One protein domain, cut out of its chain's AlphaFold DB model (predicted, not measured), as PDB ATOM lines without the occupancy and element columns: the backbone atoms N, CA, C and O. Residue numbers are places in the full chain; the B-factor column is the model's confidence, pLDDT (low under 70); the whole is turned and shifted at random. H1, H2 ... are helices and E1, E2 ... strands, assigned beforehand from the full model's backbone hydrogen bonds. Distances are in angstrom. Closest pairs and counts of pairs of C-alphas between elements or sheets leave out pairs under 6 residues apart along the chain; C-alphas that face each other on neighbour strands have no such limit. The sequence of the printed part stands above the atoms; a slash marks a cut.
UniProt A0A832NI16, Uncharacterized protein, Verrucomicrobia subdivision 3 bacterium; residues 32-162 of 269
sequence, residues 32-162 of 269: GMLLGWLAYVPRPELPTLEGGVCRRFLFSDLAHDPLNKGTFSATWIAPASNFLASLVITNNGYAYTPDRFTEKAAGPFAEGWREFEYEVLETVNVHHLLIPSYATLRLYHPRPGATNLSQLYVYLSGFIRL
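What this domain is: This is residues 32 to 162 of the 269 residues of an uncharacterized protein of Verrucomicrobia subdivision 3 bacterium (UniProt A0A832NI16). A long, twisted sheet of five antiparallel strands forms an elongated slab, with the one short helix, H1, packed on one face and the small hairpin of E3 and E4 beyond the end where E2 ends and E5 begins. The unnamed stretch of residues 41 to 69 winds past the same face as H1 and is tied by a short pairing to E1, while the tip of the E5 and E6 hairpin makes the far end of the long axis. The printed part has 131 residues, with one named helix followed by seven named strands, in the order H1 E1 E2 E3 E4 E5 E6 E7; the large sheet runs E1 E2 E5 E6 E7, and the class is mostly strand. The whole is compact, with a radius of gyration of the C-alphas of 15.7 A, and spans 50 by 28 by 26 A.

Where its parts are: H1, residues 32 to 40, begins at C-alpha 32 (77.889, 50.029, 87.993) and is 12.8 A long. E1 is residues 70 to 76, and E2, residues 84 to 91, is 20.2 A long. E3 is residues 94 to 96 and E4 is residues 102 to 104. E5, residues 114 to 126, measures 32.8 A, and E6, residues 129 to 142, the longest strand, measures 38.3 A. E7, residues 152 to 161, is 26.3 A long and ends at C-alpha 161 (70.576, 58.759, 82.158).

How they stand to each other: H1 is on the sheet at a height of 8.2 A, over E6 and only just over E5, on which 3 of its C-alphas fall; it runs slantwise to the strands, at 33 degrees to E6 on the local plane. The closest C-alphas of H1 and E6 are those of Ala 39 and Pro 132, 6.0 A apart. In H1, 4 of 5 O i to N i+4 pairs are within hydrogen-bond range. E1 is an edge strand and forms a hairpin with E2, with N 73 and O 88 at 2.9 A. E2 and E5 are antiparallel, with N 87 and O 118 at 2.9 A. E5, E6 and E7 form a meander, each strand the antiparallel neighbour of the one before: N 119 and O 136 are 3.0 A apart, and N 137 and O 158 are 2.9 A apart. E5 bends by 50 degrees at residue 122, E6 by 54 degrees at residue 133 and E7 by 57 degrees at residue 155. E3 and E4 form a hairpin, with N 95 and O 103 at 2.9 A; E2 and E3 meet only through their link.

The domain as a whole: The two C-alphas farthest apart, those of His 127 and Gly 145, are 50.9 A apart. The printed part has no cut, and its one long link is that from H1 to E1, with 29 residues. The mean pLDDT of the printed part is 84.2; residues 32, 49, 59, 98 and 126 to 129 are under 70.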
ATOM      1  N   GLY A  32      78.514  48.706  88.136       63.12
ATOM      2  CA  GLY A  32      77.889  50.029  87.993       63.12
ATOM      3  C   GLY A  32      78.751  51.038  87.219       63.12
ATOM      4  O   GLY A  32      78.220  51.868  86.485       63.12
ATOM      5  N   MET A  33      80.080  50.936  87.321       72.62
ATOM      6  CA  MET A  33      81.019  51.765  86.559       72.62
ATOM      7  C   MET A  33      81.142  51.304  85.109       72.62
ATOM      8  O   MET A  33      81.411  52.135  84.249       72.62
ATOM      9  N   LEU A  34      80.901  50.021  84.816       77.19
ATOM     10  CA  LEU A  34      80.944  49.484  83.453       77.19
ATOM     11  C   LEU A  34      79.953  50.200  82.530       77.19
ATOM     12  O   LEU A  34      80.321  50.598  81.429       77.19
ATOM     13  N   LEU A  35      78.716  50.417  82.987       83.31
ATOM     14  CA  LEU A  35      77.708  51.125  82.196       83.31
ATOM     15  C   LEU A  35      78.102  52.590  81.945       83.31
ATOM     16  O   LEU A  35      77.979  53.072  80.821       83.31
ATOM     17  N   GLY A  36      78.609  53.285  82.967       82.62
ATOM     18  CA  GLY A  36      79.113  54.653  82.815       82.62
ATOM     19  C   GLY A  36      80.333  54.735  81.897       82.62
ATOM     20  O   GLY A  36      80.423  55.646  81.081       82.62
ATOM     21  N   TRP A  37      81.234  53.757  81.983       82.31
ATOM     22  CA  TRP A  37      82.417  53.657  81.135       82.31
ATOM     23  C   TRP A  37      82.038  53.436  79.667       82.31
ATOM     24  O   TRP A  37      82.471  54.206  78.817       82.31
ATOM     25  N   LEU A  38      81.159  52.473  79.368       87.06
ATOM     26  CA  LEU A  38      80.683  52.228  77.999       87.06
ATOM     27  C   LEU A  38      79.950  53.439  77.406       87.06
ATOM     28  O   LEU A  38      80.085  53.706  76.214       87.06
ATOM     29  N   ALA A  39      79.180  54.161  78.229       87.81
ATOM     30  CA  ALA A  39      78.394  55.305  77.778       87.81
ATOM     31  C   ALA A  39      79.211  56.586  77.594       87.81
ATOM     32  O   ALA A  39      78.982  57.320  76.636       87.81
ATOM     33  N   TYR A  40      80.138  56.886  78.499       85.06
ATOM     34  CA  TYR A  40      80.720  58.228  78.580       85.06
ATOM     35  C   TYR A  40      82.223  58.283  78.342       85.06
ATOM     36  O   TYR A  40      82.757  59.385  78.219       85.06
ATOM     37  N   VAL A  41      82.914  57.147  78.227       83.00
ATOM     38  CA  VAL A  41      84.304  57.147  77.756       83.00
ATOM     39  C   VAL A  41      84.300  57.162  76.232       83.00
ATOM     40  O   VAL A  41      83.743  56.251  75.621       83.00
ATOM     41  N   PRO A  42      84.909  58.170  75.585       82.88
ATOM     42  CA  PRO A  42      85.099  58.141  74.146       82.88
ATOM     43  C   PRO A  42      86.025  56.982  73.772       82.88
ATOM     44  O   PRO A  42      87.105  56.848  74.343       82.88
ATOM     45  N   ARG A  43      85.616  56.167  72.796       81.06
ATOM     46  CA  ARG A  43      86.352  55.000  72.291       81.06
ATOM     47  C   ARG A  43      86.856  54.101  73.427       81.06
ATOM     48  O   ARG A  43      88.068  53.941  73.571       81.06
ATOM     49  N   PRO A  44      85.942  53.522  74.232       81.56
ATOM     50  CA  PRO A  44      86.342  52.640  75.316       81.56
ATOM     51  C   PRO A  44      87.123  51.455  74.740       81.56
ATOM     52  O   PRO A  44      86.753  50.895  73.704       81.56
ATOM     53  N   GLU A  45      88.220  51.085  75.398       79.06
ATOM     54  CA  GLU A  45      89.051  49.956  74.983       79.06
ATOM     55  C   GLU A  45      88.299  48.646  75.231       79.06
ATOM     56  O   GLU A  45      88.228  48.138  76.349       79.06
ATOM     57  N   LEU A  46      87.691  48.106  74.177       81.06
ATOM     58  CA  LEU A  46      86.984  46.835  74.251       81.06
ATOM     59  C   LEU A  46      87.996  45.682  74.389       81.06
ATOM     60  O   LEU A  46      89.029  45.706  73.714       81.06
ATOM     61  N   PRO A  47      87.702  44.640  75.191       70.62
ATOM     62  CA  PRO A  47      88.613  43.524  75.468       70.62
ATOM     63  C   PRO A  47      88.694  42.534  74.290       70.62
ATOM     64  O   PRO A  47      88.421  41.339  74.420       70.62
ATOM     65  N   THR A  48      89.015  43.044  73.108       78.88
ATOM     66  CA  THR A  48      89.016  42.304  71.847       78.88
ATOM     67  C   THR A  48      90.247  41.413  71.713       78.88
ATOM     68  O   THR A  48      91.332  41.712  72.208       78.88
ATOM     69  N   LEU A  49      90.048  40.279  71.054       68.81
ATOM     70  CA  LEU A  49      91.060  39.335  70.602       68.81
ATOM     71  C   LEU A  49      90.959  39.229  69.069       68.81
ATOM     72  O   LEU A  49      90.110  39.859  68.432       68.81
ATOM     73  N   GLU A  50      91.817  38.420  68.452       73.25
ATOM     74  CA  GLU A  50      91.766  38.189  67.008       73.25
ATOM     75  C   GLU A  50      90.486  37.453  66.570       73.25
ATOM     76  O   GLU A  50      89.898  36.669  67.317       73.25
ATOM     77  N   GLY A  51      90.058  37.692  65.325       72.38
ATOM     78  CA  GLY A  51      89.001  36.906  64.680       72.38
ATOM     79  C   GLY A  51      87.581  37.124  65.219       72.38
ATOM     80  O   GLY A  51      86.766  36.211  65.136       72.38
ATOM     81  N   GLY A  52      87.267  38.299  65.781       74.25
ATOM     82  CA  GLY A  52      85.924  38.600  66.314       74.25
ATOM     83  C   GLY A  52      85.644  37.983  67.689       74.25
ATOM     84  O   GLY A  52      84.502  37.951  68.152       74.25
ATOM     85  N   VAL A  53      86.693  37.495  68.348       76.00
ATOM     86  CA  VAL A  53      86.649  36.978  69.714       76.00
ATOM     87  C   VAL A  53      86.955  38.121  70.681       76.00
ATOM     88  O   VAL A  53      87.693  39.047  70.355       76.00
ATOM     89  N   CYS A  54      86.408  38.076  71.885       82.50
ATOM     90  CA  CYS A  54      86.776  38.962  72.981       82.50
ATOM     91  C   CYS A  54      86.911  38.172  74.283       82.50
ATOM     92  O   CYS A  54      86.473  37.021  74.392       82.50
ATOM     93  N   ARG A  55      87.494  38.812  75.291       81.94
ATOM     94  CA  ARG A  55      87.315  38.390  76.680       81.94
ATOM     95  C   ARG A  55      86.005  38.966  77.199       81.94
ATOM     96  O   ARG A  55      85.600  40.056  76.797       81.94
ATOM     97  N   ARG A  56      85.319  38.226  78.063       83.62
ATOM     98  CA  ARG A  56      84.064  38.680  78.670       83.62
ATOM     99  C   ARG A  56      84.370  39.568  79.876       83.62
ATOM    100  O   ARG A  56      85.449  39.489  80.471       83.62
ATOM    101  N   PHE A  57      83.401  40.399  80.250       76.12
ATOM    102  CA  PHE A  57      83.489  41.297  81.402       76.12
ATOM    103  C   PHE A  57      83.214  40.539  82.716       76.12
ATOM    104  O   PHE A  57      82.104  40.566  83.244       76.12
ATOM    105  N   LEU A  58      84.224  39.823  83.217       71.94
ATOM    106  CA  LEU A  58      84.171  38.978  84.423       71.94
ATOM    107  C   LEU A  58      85.209  39.409  85.456       71.94
ATOM    108  O   LEU A  58      86.115  40.149  85.095       71.94
ATOM    109  N   PHE A  59      85.103  38.908  86.695       68.31
ATOM    110  CA  PHE A  59      86.023  39.165  87.815       68.31
ATOM    111  C   PHE A  59      87.509  39.150  87.422       68.31
ATOM    112  O   PHE A  59      87.931  38.417  86.527       68.31
ATOM    113  N   SER A  60      88.311  39.970  88.108       72.38
ATOM    114  CA  SER A  60      89.694  40.279  87.715       72.38
ATOM    115  C   SER A  60      90.584  39.036  87.658       72.38
ATOM    116  O   SER A  60      91.435  38.910  86.781       72.38
ATOM    117  N   ASP A  61      90.359  38.089  88.564       74.44
ATOM    118  CA  ASP A  61      91.050  36.801  88.623       74.44
ATOM    119  C   ASP A  61      90.679  35.857  87.469       74.44
ATOM    120  O   ASP A  61      91.493  35.030  87.065       74.44
ATOM    121  N   LEU A  62      89.494  36.027  86.880       75.69
ATOM    122  CA  LEU A  62      89.016  35.276  85.717       75.69
ATOM    123  C   LEU A  62      89.304  35.992  84.387       75.69
ATOM    124  O   LEU A  62      89.048  35.450  83.310       75.69
ATOM    125  N   ALA A  63      89.868  37.203  84.417       74.19
ATOM    126  CA  ALA A  63      90.130  38.002  83.219       74.19
ATOM    127  C   ALA A  63      91.103  37.326  82.236       74.19
ATOM    128  O   ALA A  63      91.067  37.611  81.039       74.19
ATOM    129  N   HIS A  64      91.974  36.441  82.725       77.38
ATOM    130  CA  HIS A  64      92.962  35.707  81.924       77.38
ATOM    131  C   HIS A  64      92.665  34.205  81.813       77.38
ATOM    132  O   HIS A  64      93.474  33.476  81.239       77.38
ATOM    133  N   ASP A  65      91.528  33.742  82.339       81.69
ATOM    134  CA  ASP A  65      91.124  32.343  82.235       81.69
ATOM    135  C   ASP A  65      90.981  31.948  80.746       81.69
ATOM    136  O   ASP A  65      90.348  32.678  79.974       81.69
ATOM    137  N   PRO A  66      91.555  30.815  80.294       84.38
ATOM    138  CA  PRO A  66      91.431  30.368  78.906       84.38
ATOM    139  C   PRO A  66      89.982  30.131  78.449       84.38
ATOM    140  O   PRO A  66      89.720  30.178  77.241       84.38
ATOM    141  N   LEU A  67      89.059  29.884  79.383       86.69
ATOM    142  CA  LEU A  67      87.627  29.703  79.154       86.69
ATOM    143  C   LEU A  67      86.864  31.033  79.105       86.69
ATOM    144  O   LEU A  67      85.740  31.056  78.596       86.69
ATOM    145  N   ASN A  68      87.473  32.143  79.537       83.44
ATOM    146  CA  ASN A  68      86.889  33.478  79.461       83.44
ATOM    147  C   ASN A  68      86.999  34.034  78.032       83.44
ATOM    148  O   ASN A  68      87.768  34.952  77.729       83.44
ATOM    149  N   LYS A  69      86.231  33.427  77.128       84.94
ATOM    150  CA  LYS A  69      86.154  33.805  75.722       84.94
ATOM    151  C   LYS A  69      84.708  33.920  75.281       84.94
ATOM    152  O   LYS A  69      83.832  33.178  75.729       84.94
ATOM    153  N   GLY A  70      84.492  34.855  74.376       86.56
ATOM    154  CA  GLY A  70      83.209  35.131  73.768       86.56
ATOM    155  C   GLY A  70      83.373  35.680  72.364       86.56
ATOM    156  O   GLY A  70      84.484  36.017  71.958       86.56
ATOM    157  N   THR A  71      82.279  35.782  71.621       89.56
ATOM    158  CA  THR A  71      82.255  36.596  70.398       89.56
ATOM    159  C   THR A  71      81.606  37.930  70.702       89.56
ATOM    160  O   THR A  71      80.773  38.021  71.609       89.56
ATOM    161  N   PHE A  72      81.973  38.965  69.954       91.00
ATOM    162  CA  PHE A  72      81.401  40.291  70.149       91.00
ATOM    163  C   PHE A  72      80.958  40.940  68.843       91.00
ATOM    164  O   PHE A  72      81.473  40.649  67.764       91.00
ATOM    165  N   SER A  73      80.014  41.863  68.969       90.69
ATOM    166  CA  SER A  73      79.624  42.799  67.922       90.69
ATOM    167  C   SER A  73      79.479  44.177  68.543       90.69
ATOM    168  O   SER A  73      78.784  44.323  69.547       90.69
ATOM    169  N   ALA A  74      80.116  45.180  67.946       91.75
ATOM    170  CA  ALA A  74      80.099  46.556  68.422       91.75
ATOM    171  C   ALA A  74      79.715  47.508  67.288       91.75
ATOM    172  O   ALA A  74      80.216  47.384  66.169       91.75
ATOM    173  N   THR A  75      78.856  48.477  67.585       93.44
ATOM    174  CA  THR A  75      78.535  49.582  66.674       93.44
ATOM    175  C   THR A  75      78.762  50.914  67.372       93.44
ATOM    176  O   THR A  75      78.724  50.999  68.599       93.44
ATOM    177  N   TRP A  76      79.023  51.958  66.593       90.50
ATOM    178  CA  TRP A  76      79.447  53.266  67.088       90.50
ATOM    179  C   TRP A  76      78.478  54.352  66.636       90.50
ATOM    180  O   TRP A  76      77.900  54.261  65.551       90.50
ATOM    181  N   ILE A  77      78.310  55.388  67.457       82.06
ATOM    182  CA  ILE A  77      77.425  56.514  67.150       82.06
ATOM    183  C   ILE A  77      78.053  57.349  66.030       82.06
ATOM    184  O   ILE A  77      79.066  58.025  66.223       82.06
ATOM    185  N   ALA A  78      77.438  57.307  64.851       76.69
ATOM    186  CA  ALA A  78      77.800  58.148  63.716       76.69
ATOM    187  C   ALA A  78      77.494  59.633  64.007       76.69
ATOM    188  O   ALA A  78      76.608  59.918  64.807       76.69
ATOM    189  N   PRO A  79      78.164  60.599  63.353       74.69
ATOM    190  CA  PRO A  79      79.213  60.422  62.345       74.69
ATOM    191  C   PRO A  79      80.630  60.327  62.927       74.69
ATOM    192  O   PRO A  79      81.518  59.791  62.276       74.69
ATOM    193  N   ALA A  80      80.860  60.839  64.140       71.88
ATOM    194  CA  ALA A  80      82.204  60.909  64.718       71.88
ATOM    195  C   ALA A  80      82.723  59.553  65.235       71.88
ATOM    196  O   ALA A  80      83.933  59.376  65.389       71.88
ATOM    197  N   SER A  81      81.824  58.597  65.508       80.19
ATOM    198  CA  SER A  81      82.153  57.274  66.059       80.19
ATOM    199  C   SER A  81      82.996  57.372  67.334       80.19
ATOM    200  O   SER A  81      83.959  56.630  67.535       80.19
ATOM    201  N   ASN A  82      82.660  58.353  68.177       80.56
ATOM    202  CA  ASN A  82      83.353  58.602  69.438       80.56
ATOM    203  C   ASN A  82      82.785  57.756  70.571       80.56
ATOM    204  O   ASN A  82      83.550  57.289  71.400       80.56
ATOM    205  N   PHE A  83      81.475  57.522  70.596       88.69
ATOM    206  CA  PHE A  83      80.827  56.728  71.635       88.69
ATOM    207  C   PHE A  83      80.247  55.450  71.057       88.69
ATOM    208  O   PHE A  83      79.871  55.385  69.881       88.69
ATOM    209  N   LEU A  84      80.195  54.432  71.903       92.00
ATOM    210  CA  LEU A  84      79.623  53.141  71.573       92.00
ATOM    211  C   LEU A  84      78.101  53.289  71.451       92.00
ATOM    212  O   LEU A  84      77.470  53.874  72.323       92.00
ATOM    213  N   ALA A  85      77.514  52.782  70.370       92.75
ATOM    214  CA  ALA A  85      76.064  52.751  70.174       92.75
ATOM    215  C   ALA A  85      75.472  51.438  70.690       92.75
ATOM    216  O   ALA A  85      74.454  51.430  71.377       92.75
ATOM    217  N   SER A  86      76.132  50.320  70.386       96.19
ATOM    218  CA  SER A  86      75.761  49.014  70.917       96.19
ATOM    219  C   SER A  86      76.970  48.108  71.081       96.19
ATOM    220  O   SER A  86      77.957  48.221  70.350       96.19
ATOM    221  N   LEU A  87      76.877  47.193  72.043       93.50
ATOM    222  CA  LEU A  87      77.833  46.112  72.239       93.50
ATOM    223  C   LEU A  87      77.103  44.862  72.702       93.50
ATOM    224  O   LEU A  87      76.460  44.856  73.747       93.50
ATOM    225  N   VAL A  88      77.253  43.792  71.937       93.81
ATOM    226  CA  VAL A  88      76.725  42.472  72.267       93.81
ATOM    227  C   VAL A  88      77.899  41.528  72.445       93.81
ATOM    228  O   VAL A  88      78.750  41.457  71.559       93.81
ATOM    229  N   ILE A  89      77.932  40.798  73.560       91.75
ATOM    230  CA  ILE A  89      78.892  39.712  73.783       91.75
ATOM    231  C   ILE A  89      78.121  38.415  74.002       91.75
ATOM    232  O   ILE A  89      77.171  38.351  74.791       91.75
ATOM    233  N   THR A  90      78.537  37.375  73.290       93.00
ATOM    234  CA  THR A  90      78.123  35.998  73.556       93.00
ATOM    235  C   THR A  90      79.245  35.261  74.265       93.00
ATOM    236  O   THR A  90      80.410  35.603  74.085       93.00
ATOM    237  N   ASN A  91      78.916  34.260  75.070       91.69
ATOM    238  CA  ASN A  91      79.919  33.376  75.648       91.69
ATOM    239  C   ASN A  91      80.042  32.065  74.856       91.69
ATOM    240  O   ASN A  91      79.347  31.841  73.872       91.69
ATOM    241  N   ASN A  92      80.951  31.207  75.301       89.94
ATOM    242  CA  ASN A  92      81.307  29.916  74.712       89.94
ATOM    243  C   ASN A  92      80.678  28.711  75.443       89.94
ATOM    244  O   ASN A  92      81.246  27.621  75.428       89.94
ATOM    245  N   GLY A  93      79.565  28.908  76.154       91.25
ATOM    246  CA  GLY A  93      78.879  27.830  76.875       91.25
ATOM    247  C   GLY A  93      79.336  27.634  78.321       91.25
ATOM    248  O   GLY A  93      78.877  26.704  78.982       91.25
ATOM    249  N   TYR A  94      80.214  28.498  78.834       89.88
ATOM    250  CA  TYR A  94      80.676  28.464  80.224       89.88
ATOM    251  C   TYR A  94      80.063  29.603  81.047       89.88
ATOM    252  O   TYR A  94      80.198  30.780  80.701       89.88
ATOM    253  N   ALA A  95      79.422  29.260  82.162       84.81
ATOM    254  CA  ALA A  95      78.946  30.207  83.166       84.81
ATOM    255  C   ALA A  95      79.962  30.319  84.308       84.81
ATOM    256  O   ALA A  95      80.585  29.329  84.690       84.81
ATOM    257  N   TYR A  96      80.101  31.524  84.857       81.56
ATOM    258  CA  TYR A  96      80.899  31.771  86.053       81.56
ATOM    259  C   TYR A  96      79.966  32.176  87.182       81.56
ATOM    260  O   TYR A  96      79.213  33.145  87.059       81.56
ATOM    261  N   THR A  97      79.991  31.413  88.268       72.31
ATOM    262  CA  THR A  97      79.180  31.712  89.446       72.31
ATOM    263  C   THR A  97      79.831  32.828  90.274       72.31
ATOM    264  O   THR A  97      81.038  33.066  90.157       72.31
ATOM    265  N   PRO A  98      79.070  33.520  91.143       68.62
ATOM    266  CA  PRO A  98      79.638  34.483  92.091       68.62
ATOM    267  C   PRO A  98      80.722  33.879  92.997       68.62
ATOM    268  O   PRO A  98      81.665  34.570  93.371       68.62
ATOM    269  N   ASP A  99      80.626  32.576  93.275       75.81
ATOM    270  CA  ASP A  99      81.612  31.795  94.034       75.81
ATOM    271  C   ASP A  99      82.865  31.436  93.213       75.81
ATOM    272  O   ASP A  99      83.714  30.673  93.669       75.81
ATOM    273  N   ARG A 100      82.997  31.998  92.002       72.50
ATOM    274  CA  ARG A 100      84.131  31.827  91.078       72.50
ATOM    275  C   ARG A 100      84.280  30.406  90.532       72.50
ATOM    276  O   ARG A 100      85.336  30.049  90.011       72.50
ATOM    277  N   PHE A 101      83.220  29.602  90.590       78.94
ATOM    278  CA  PHE A 101      83.201  28.314  89.909       78.94
ATOM    279  C   PHE A 101      82.851  28.492  88.439       78.94
ATOM    280  O   PHE A 101      81.972  29.274  88.075       78.94
ATOM    281  N   THR A 102      83.554  27.735  87.603       84.19
ATOM    282  CA  THR A 102      83.279  27.658  86.172       84.19
ATOM    283  C   THR A 102      82.449  26.416  85.903       84.19
ATOM    284  O   THR A 102      82.890  25.299  86.176       84.19
ATOM    285  N   GLU A 103      81.263  26.601  85.339       87.44
ATOM    286  CA  GLU A 103      80.358  25.513  84.990       87.44
ATOM    287  C   GLU A 103      80.124  25.492  83.484       87.44
ATOM    288  O   GLU A 103      79.847  26.518  82.860       87.44
ATOM    289  N   LYS A 104      80.226  24.304  82.881       90.38
ATOM    290  CA  LYS A 104      79.841  24.118  81.484       90.38
ATOM    291  C   LYS A 104      78.330  23.934  81.408       90.38
ATOM    292  O   LYS A 104      77.791  23.000  82.002       90.38
ATOM    293  N   ALA A 105      77.660  24.796  80.655       88.81
ATOM    294  CA  ALA A 105      76.231  24.684  80.429       88.81
ATOM    295  C   ALA A 105      75.903  23.411  79.638       88.81
ATOM    296  O   ALA A 105      76.615  23.014  78.713       88.81
ATOM    297  N   ALA A 106      74.797  22.773  80.010       88.00
ATOM    298  CA  ALA A 106      74.246  21.623  79.306       88.00
ATOM    299  C   ALA A 106      73.096  22.040  78.372       88.00
ATOM    300  O   ALA A 106      72.622  23.180  78.386       88.00
ATOM    301  N   GLY A 107      72.613  21.088  77.572       87.88
ATOM    302  CA  GLY A 107      71.450  21.291  76.710       87.88
ATOM    303  C   GLY A 107      71.701  22.335  75.610       87.88
ATOM    304  O   GLY A 107      72.795  22.368  75.047       87.88
ATOM    305  N   PRO A 108      70.715  23.187  75.273       90.38
ATOM    306  CA  PRO A 108      70.787  24.084  74.110       90.38
ATOM    307  C   PRO A 108      71.841  25.196  74.245       90.38
ATOM    308  O   PRO A 108      72.122  25.880  73.269       90.38
ATOM    309  N   PHE A 109      72.407  25.389  75.438       93.56
ATOM    310  CA  PHE A 109      73.369  26.446  75.753       93.56
ATOM    311  C   PHE A 109      74.822  25.956  75.791       93.56
ATOM    312  O   PHE A 109      75.714  26.731  76.126       93.56
ATOM    313  N   ALA A 110      75.073  24.688  75.441       91.38
ATOM    314  CA  ALA A 110      76.410  24.090  75.463       91.38
ATOM    315  C   ALA A 110      77.420  24.804  74.546       91.38
ATOM    316  O   ALA A 110      78.609  24.810  74.848       91.38
ATOM    317  N   GLU A 111      76.933  25.428  73.469       90.69
ATOM    318  CA  GLU A 111      77.733  26.213  72.516       90.69
ATOM    319  C   GLU A 111      77.741  27.720  72.834       90.69
ATOM    320  O   GLU A 111      78.369  28.505  72.128       90.69
ATOM    321  N   GLY A 112      77.048  28.134  73.898       92.88
ATOM    322  CA  GLY A 112      76.991  29.518  74.351       92.88
ATOM    323  C   GLY A 112      75.662  30.228  74.154       92.88
ATOM    324  O   GLY A 112      74.699  29.712  73.584       92.88
ATOM    325  N   TRP A 113      75.599  31.435  74.708       93.62
ATOM    326  CA  TRP A 113      74.451  32.331  74.627       93.62
ATOM    327  C   TRP A 113      74.891  33.789  74.611       93.62
ATOM    328  O   TRP A 113      76.019  34.121  74.973       93.62
ATOM    329  N   ARG A 114      73.970  34.679  74.219       93.00
ATOM    330  CA  ARG A 114      74.115  36.120  74.451       93.00
ATOM    331  C   ARG A 114      74.184  36.352  75.945       93.00
ATOM    332  O   ARG A 114      73.200  36.100  76.618       93.00
ATOM    333  N   GLU A 115      75.305  36.843  76.437       90.50
ATOM    334  CA  GLU A 115      75.517  37.076  77.863       90.50
ATOM    335  C   GLU A 115      75.369  38.550  78.224       90.50
ATOM    336  O   GLU A 115      74.885  38.877  79.303       90.50
ATOM    337  N   PHE A 116      75.758  39.434  77.310       90.06
ATOM    338  CA  PHE A 116      75.901  40.856  77.566       90.06
ATOM    339  C   PHE A 116      75.303  41.653  76.415       90.06
ATOM    340  O   PHE A 116      75.582  41.369  75.247       90.06
ATOM    341  N   GLU A 117      74.529  42.678  76.745       94.06
ATOM    342  CA  GLU A 117      73.988  43.620  75.775       94.06
ATOM    343  C   GLU A 117      74.002  45.028  76.355       94.06
ATOM    344  O   GLU A 117      73.339  45.314  77.350       94.06
ATOM    345  N   TYR A 118      74.765  45.901  75.716       94.25
ATOM    346  CA  TYR A 118      74.759  47.335  75.932       94.25
ATOM    347  C   TYR A 118      74.146  48.022  74.715       94.25
ATOM    348  O   TYR A 118      74.464  47.674  73.574       94.25
ATOM    349  N   GLU A 119      73.293  49.011  74.962       96.50
ATOM    350  CA  GLU A 119      72.564  49.731  73.922       96.50
ATOM    351  C   GLU A 119      72.301  51.180  74.344       96.50
ATOM    352  O   GLU A 119      71.783  51.436  75.437       96.50
ATOM    353  N   VAL A 120      72.624  52.123  73.460       92.62
ATOM    354  CA  VAL A 120      72.229  53.531  73.566       92.62
ATOM    355  C   VAL A 120      70.855  53.702  72.935       92.62
ATOM    356  O   VAL A 120      70.671  53.443  71.750       92.62
ATOM    357  N   LEU A 121      69.897  54.162  73.736       91.00
ATOM    358  CA  LEU A 121      68.507  54.356  73.322       91.00
ATOM    359  C   LEU A 121      68.224  55.805  72.925       91.00
ATOM    360  O   LEU A 121      67.399  56.060  72.053       91.00
ATOM    361  N   GLU A 122      68.908  56.755  73.561       87.69
ATOM    362  CA  GLU A 122      68.769  58.182  73.277       87.69
ATOM    363  C   GLU A 122      70.153  58.838  73.253       87.69
ATOM    364  O   GLU A 122      71.062  58.458  74.000       87.69
ATOM    365  N   THR A 123      70.306  59.846  72.397       83.19
ATOM    366  CA  THR A 123      71.510  60.679  72.315       83.19
ATOM    367  C   THR A 123      71.146  62.147  72.468       83.19
ATOM    368  O   THR A 123      70.012  62.550  72.208       83.19
ATOM    369  N   VAL A 124      72.118  62.955  72.878       80.44
ATOM    370  CA  VAL A 124      72.027  64.415  72.887       80.44
ATOM    371  C   VAL A 124      73.214  64.999  72.131       80.44
ATOM    372  O   VAL A 124      74.320  64.461  72.175       80.44
ATOM    373  N   ASN A 125      72.985  66.098  71.418       75.81
ATOM    374  CA  ASN A 125      74.039  66.828  70.730       75.81
ATOM    375  C   ASN A 125      74.634  67.883  71.670       75.81
ATOM    376  O   ASN A 125      73.926  68.779  72.124       75.81
ATOM    377  N   VAL A 126      75.933  67.784  71.933       68.56
ATOM    378  CA  VAL A 126      76.705  68.775  72.685       68.56
ATOM    379  C   VAL A 126      77.827  69.265  71.779       68.56
ATOM    380  O   VAL A 126      78.775  68.531  71.524       68.56
ATOM    381  N   HIS A 127      77.729  70.499  71.276       67.06
ATOM    382  CA  HIS A 127      78.746  71.109  70.404       67.06
ATOM    383  C   HIS A 127      79.176  70.211  69.222       67.06
ATOM    384  O   HIS A 127      80.364  69.996  68.994       67.06
ATOM    385  N   HIS A 128      78.206  69.680  68.465       59.91
ATOM    386  CA  HIS A 128      78.405  68.776  67.316       59.91
ATOM    387  C   HIS A 128      78.898  67.363  67.664       59.91
ATOM    388  O   HIS A 128      79.203  66.573  66.768       59.91
ATOM    389  N   LEU A 129      78.929  67.017  68.949       64.06
ATOM    390  CA  LEU A 129      79.209  65.673  69.426       64.06
ATOM    391  C   LEU A 129      77.909  65.018  69.898       64.06
ATOM    392  O   LEU A 129      77.261  65.510  70.818       64.06
ATOM    393  N   LEU A 130      77.536  63.894  69.286       75.12
ATOM    394  CA  LEU A 130      76.453  63.061  69.803       75.12
ATOM    395  C   LEU A 130      76.978  62.231  70.971       75.12
ATOM    396  O   LEU A 130      77.859  61.391  70.791       75.12
ATOM    397  N   ILE A 131      76.435  62.488  72.154       81.94
ATOM    398  CA  ILE A 131      76.766  61.803  73.404       81.94
ATOM    399  C   ILE A 131      75.550  60.962  73.814       81.94
ATOM    400  O   ILE A 131      74.416  61.418  73.626       81.94
ATOM    401  N   PRO A 132      75.728  59.755  74.377       88.19
ATOM    402  CA  PRO A 132      74.616  59.008  74.959       88.19
ATOM    403  C   PRO A 132      73.891  59.838  76.024       88.19
ATOM    404  O   PRO A 132      74.520  60.358  76.938       88.19
ATOM    405  N   SER A 133      72.569  59.969  75.924       85.88
ATOM    406  CA  SER A 133      71.743  60.586  76.973       85.88
ATOM    407  C   SER A 133      70.965  59.542  77.768       85.88
ATOM    408  O   SER A 133      70.687  59.743  78.951       85.88
ATOM    409  N   TYR A 134      70.661  58.400  77.149       88.69
ATOM    410  CA  TYR A 134      70.055  57.254  77.809       88.69
ATOM    411  C   TYR A 134      70.632  55.962  77.236       88.69
ATOM    412  O   TYR A 134      70.561  55.719  76.032       88.69
ATOM    413  N   ALA A 135      71.202  55.126  78.102       91.12
ATOM    414  CA  ALA A 135      71.769  53.841  77.713       91.12
ATOM    415  C   ALA A 135      71.400  52.748  78.712       91.12
ATOM    416  O   ALA A 135      71.169  53.008  79.898       91.12
ATOM    417  N   THR A 136      71.352  51.513  78.226       92.62
ATOM    418  CA  THR A 136      71.000  50.333  79.013       92.62
ATOM    419  C   THR A 136      72.074  49.269  78.910       92.62
ATOM    420  O   THR A 136      72.804  49.189  77.923       92.62
ATOM    421  N   LEU A 137      72.164  48.457  79.956       89.62
ATOM    422  CA  LEU A 137      72.994  47.266  80.007       89.62
ATOM    423  C   LEU A 137      72.146  46.123  80.547       89.62
ATOM    424  O   LEU A 137      71.484  46.267  81.575       89.62
ATOM    425  N   ARG A 138      72.161  44.993  79.851       90.75
ATOM    426  CA  ARG A 138      71.426  43.781  80.203       90.75
ATOM    427  C   ARG A 138      72.400  42.614  80.228       90.75
ATOM    428  O   ARG A 138      73.163  42.418  79.284       90.75
ATOM    429  N   LEU A 139      72.350  41.846  81.309       87.31
ATOM    430  CA  LEU A 139      73.074  40.593  81.447       87.31
ATOM    431  C   LEU A 139      72.091  39.430  81.457       87.31
ATOM    432  O   LEU A 139      71.047  39.474  82.118       87.31
ATOM    433  N   TYR A 140      72.445  38.387  80.725       89.94
ATOM    434  CA  TYR A 140      71.574  37.265  80.430       89.94
ATOM    435  C   TYR A 140      72.118  35.965  81.009       89.94
ATOM    436  O   TYR A 140      73.313  35.677  80.934       89.94
ATOM    437  N   HIS A 141      71.211  35.146  81.532       89.31
ATOM    438  CA  HIS A 141      71.525  33.816  82.031       89.31
ATOM    439  C   HIS A 141      70.433  32.827  81.606       89.31
ATOM    440  O   HIS A 141      69.262  33.207  81.498       89.31
ATOM    441  N   PRO A 142      70.761  31.554  81.340       90.81
ATOM    442  CA  PRO A 142      69.760  30.513  81.155       90.81
ATOM    443  C   PRO A 142      68.934  30.312  82.426       90.81
ATOM    444  O   PRO A 142      69.480  30.298  83.533       90.81
ATOM    445  N   ARG A 143      67.619  30.109  82.300       89.12
ATOM    446  CA  ARG A 143      66.813  29.667  83.448       89.12
ATOM    447  C   ARG A 143      67.310  28.301  83.953       89.12
ATOM    448  O   ARG A 143      67.699  27.465  83.134       89.12
ATOM    449  N   PRO A 144      67.251  28.027  85.268       85.75
ATOM    450  CA  PRO A 144      67.539  26.694  85.790       85.75
ATOM    451  C   PRO A 144      66.681  25.631  85.086       85.75
ATOM    452  O   PRO A 144      65.464  25.782  84.986       85.75
ATOM    453  N   GLY A 145      67.316  24.575  84.571       86.06
ATOM    454  CA  GLY A 145      66.629  23.497  83.847       86.06
ATOM    455  C   GLY A 145      66.129  23.868  82.445       86.06
ATOM    456  O   GLY A 145      65.218  23.216  81.935       86.06
ATOM    457  N   ALA A 146      66.678  24.913  81.820       88.62
ATOM    458  CA  ALA A 146      66.270  25.314  80.479       88.62
ATOM    459  C   ALA A 146      66.525  24.224  79.417       88.62
ATOM    460  O   ALA A 146      67.587  23.606  79.354       88.62
ATOM    461  N   THR A 147      65.538  24.032  78.547       90.81
ATOM    462  CA  THR A 147      65.506  23.050  77.456       90.81
ATOM    463  C   THR A 147      65.587  23.692  76.071       90.81
ATOM    464  O   THR A 147      65.851  22.990  75.098       90.81
ATOM    465  N   ASN A 148      65.399  25.014  75.951       92.38
ATOM    466  CA  ASN A 148      65.557  25.745  74.688       92.38
ATOM    467  C   ASN A 148      66.139  27.165  74.878       92.38
ATOM    468  O   ASN A 148      66.129  27.717  75.978       92.38
ATOM    469  N   LEU A 149      66.605  27.772  73.778       87.56
ATOM    470  CA  LEU A 149      67.257  29.093  73.774       87.56
ATOM    471  C   LEU A 149      66.340  30.253  74.198       87.56
ATOM    472  O   LEU A 149      66.828  31.256  74.709       87.56
ATOM    473  N   SER A 150      65.017  30.130  74.036       91.69
ATOM    474  CA  SER A 150      64.072  31.193  74.428       91.69
ATOM    475  C   SER A 150      63.942  31.361  75.946       91.69
ATOM    476  O   SER A 150      63.399  32.353  76.422       91.69
ATOM    477  N   GLN A 151      64.460  30.403  76.719       90.00
ATOM    478  CA  GLN A 151      64.482  30.441  78.181       90.00
ATOM    479  C   GLN A 151      65.713  31.172  78.736       90.00
ATOM    480  O   GLN A 151      66.043  31.034  79.915       90.00
ATOM    481  N   LEU A 152      66.384  31.961  77.899       91.56
ATOM    482  CA  LEU A 152      67.341  32.958  78.338       91.56
ATOM    483  C   LEU A 152      66.588  34.125  78.991       91.56
ATOM    484  O   LEU A 152      65.631  34.650  78.422       91.56
ATOM    485  N   TYR A 153      66.990  34.529  80.193       89.81
ATOM    486  CA  TYR A 153      66.363  35.644  80.899       89.81
ATOM    487  C   TYR A 153      67.397  36.691  81.294       89.81
ATOM    488  O   TYR A 153      68.572  36.384  81.487       89.81
ATOM    489  N   VAL A 154      66.940  37.933  81.424       89.81
ATOM    490  CA  VAL A 154      67.751  39.024  81.963       89.81
ATOM    491  C   VAL A 154      67.807  38.858  83.478       89.81
ATOM    492  O   VAL A 154      66.780  38.994  84.143       89.81
ATOM    493  N   TYR A 155      68.979  38.539  84.020       83.88
ATOM    494  CA  TYR A 155      69.161  38.410  85.470       83.88
ATOM    495  C   TYR A 155      69.625  39.719  86.111       83.88
ATOM    496  O   TYR A 155      69.380  39.941  87.295       83.88
ATOM    497  N   LEU A 156      70.259  40.596  85.328       84.19
ATOM    498  CA  LEU A 156      70.644  41.937  85.746       84.19
ATOM    499  C   LEU A 156      70.358  42.920  84.617       84.19
ATOM    500  O   LEU A 156      70.711  42.682  83.463       84.19
ATOM    501  N   SER A 157      69.729  44.040  84.961       88.62
ATOM    502  CA  SER A 157      69.511  45.155  84.046       88.62
ATOM    503  C   SER A 157      69.882  46.451  84.747       88.62
ATOM    504  O   SER A 157      69.465  46.691  85.878       88.62
ATOM    505  N   GLY A 158      70.634  47.294  84.055       84.94
ATOM    506  CA  GLY A 158      70.975  48.642  84.476       84.94
ATOM    507  C   GLY A 158      70.612  49.650  83.396       84.94
ATOM    508  O   GLY A 158      70.520  49.317  82.212       84.94
ATOM    509  N   PHE A 159      70.411  50.892  83.810       89.81
ATOM    510  CA  PHE A 159      70.287  52.017  82.900       89.81
ATOM    511  C   PHE A 159      71.048  53.212  83.456       89.81
ATOM    512  O   PHE A 159      71.234  53.340  84.667       89.81
ATOM    513  N   ILE A 160      71.477  54.088  82.559       84.44
ATOM    514  CA  ILE A 160      72.102  55.355  82.905       84.44
ATOM    515  C   ILE A 160      71.437  56.454  82.098       84.44
ATOM    516  O   ILE A 160      71.122  56.271  80.921       84.44
ATOM    517  N   ARG A 161      71.179  57.578  82.761       85.00
ATOM    518  CA  ARG A 161      70.576  58.759  82.158       85.00
ATOM    519  C   ARG A 161      71.467  59.957  82.437       85.00
ATOM    520  O   ARG A 161      71.858  60.186  83.580       85.00
ATOM    521  N   LEU A 162      71.786  60.693  81.386       78.69
ATOM    522  CA  LEU A 162      72.484  61.960  81.474       78.69
ATOM    523  C   LEU A 162      71.497  63.008  81.986       78.69
ATOM    524  O   LEU A 162      70.450  63.227  81.380       78.69
TER     525      LEU A 162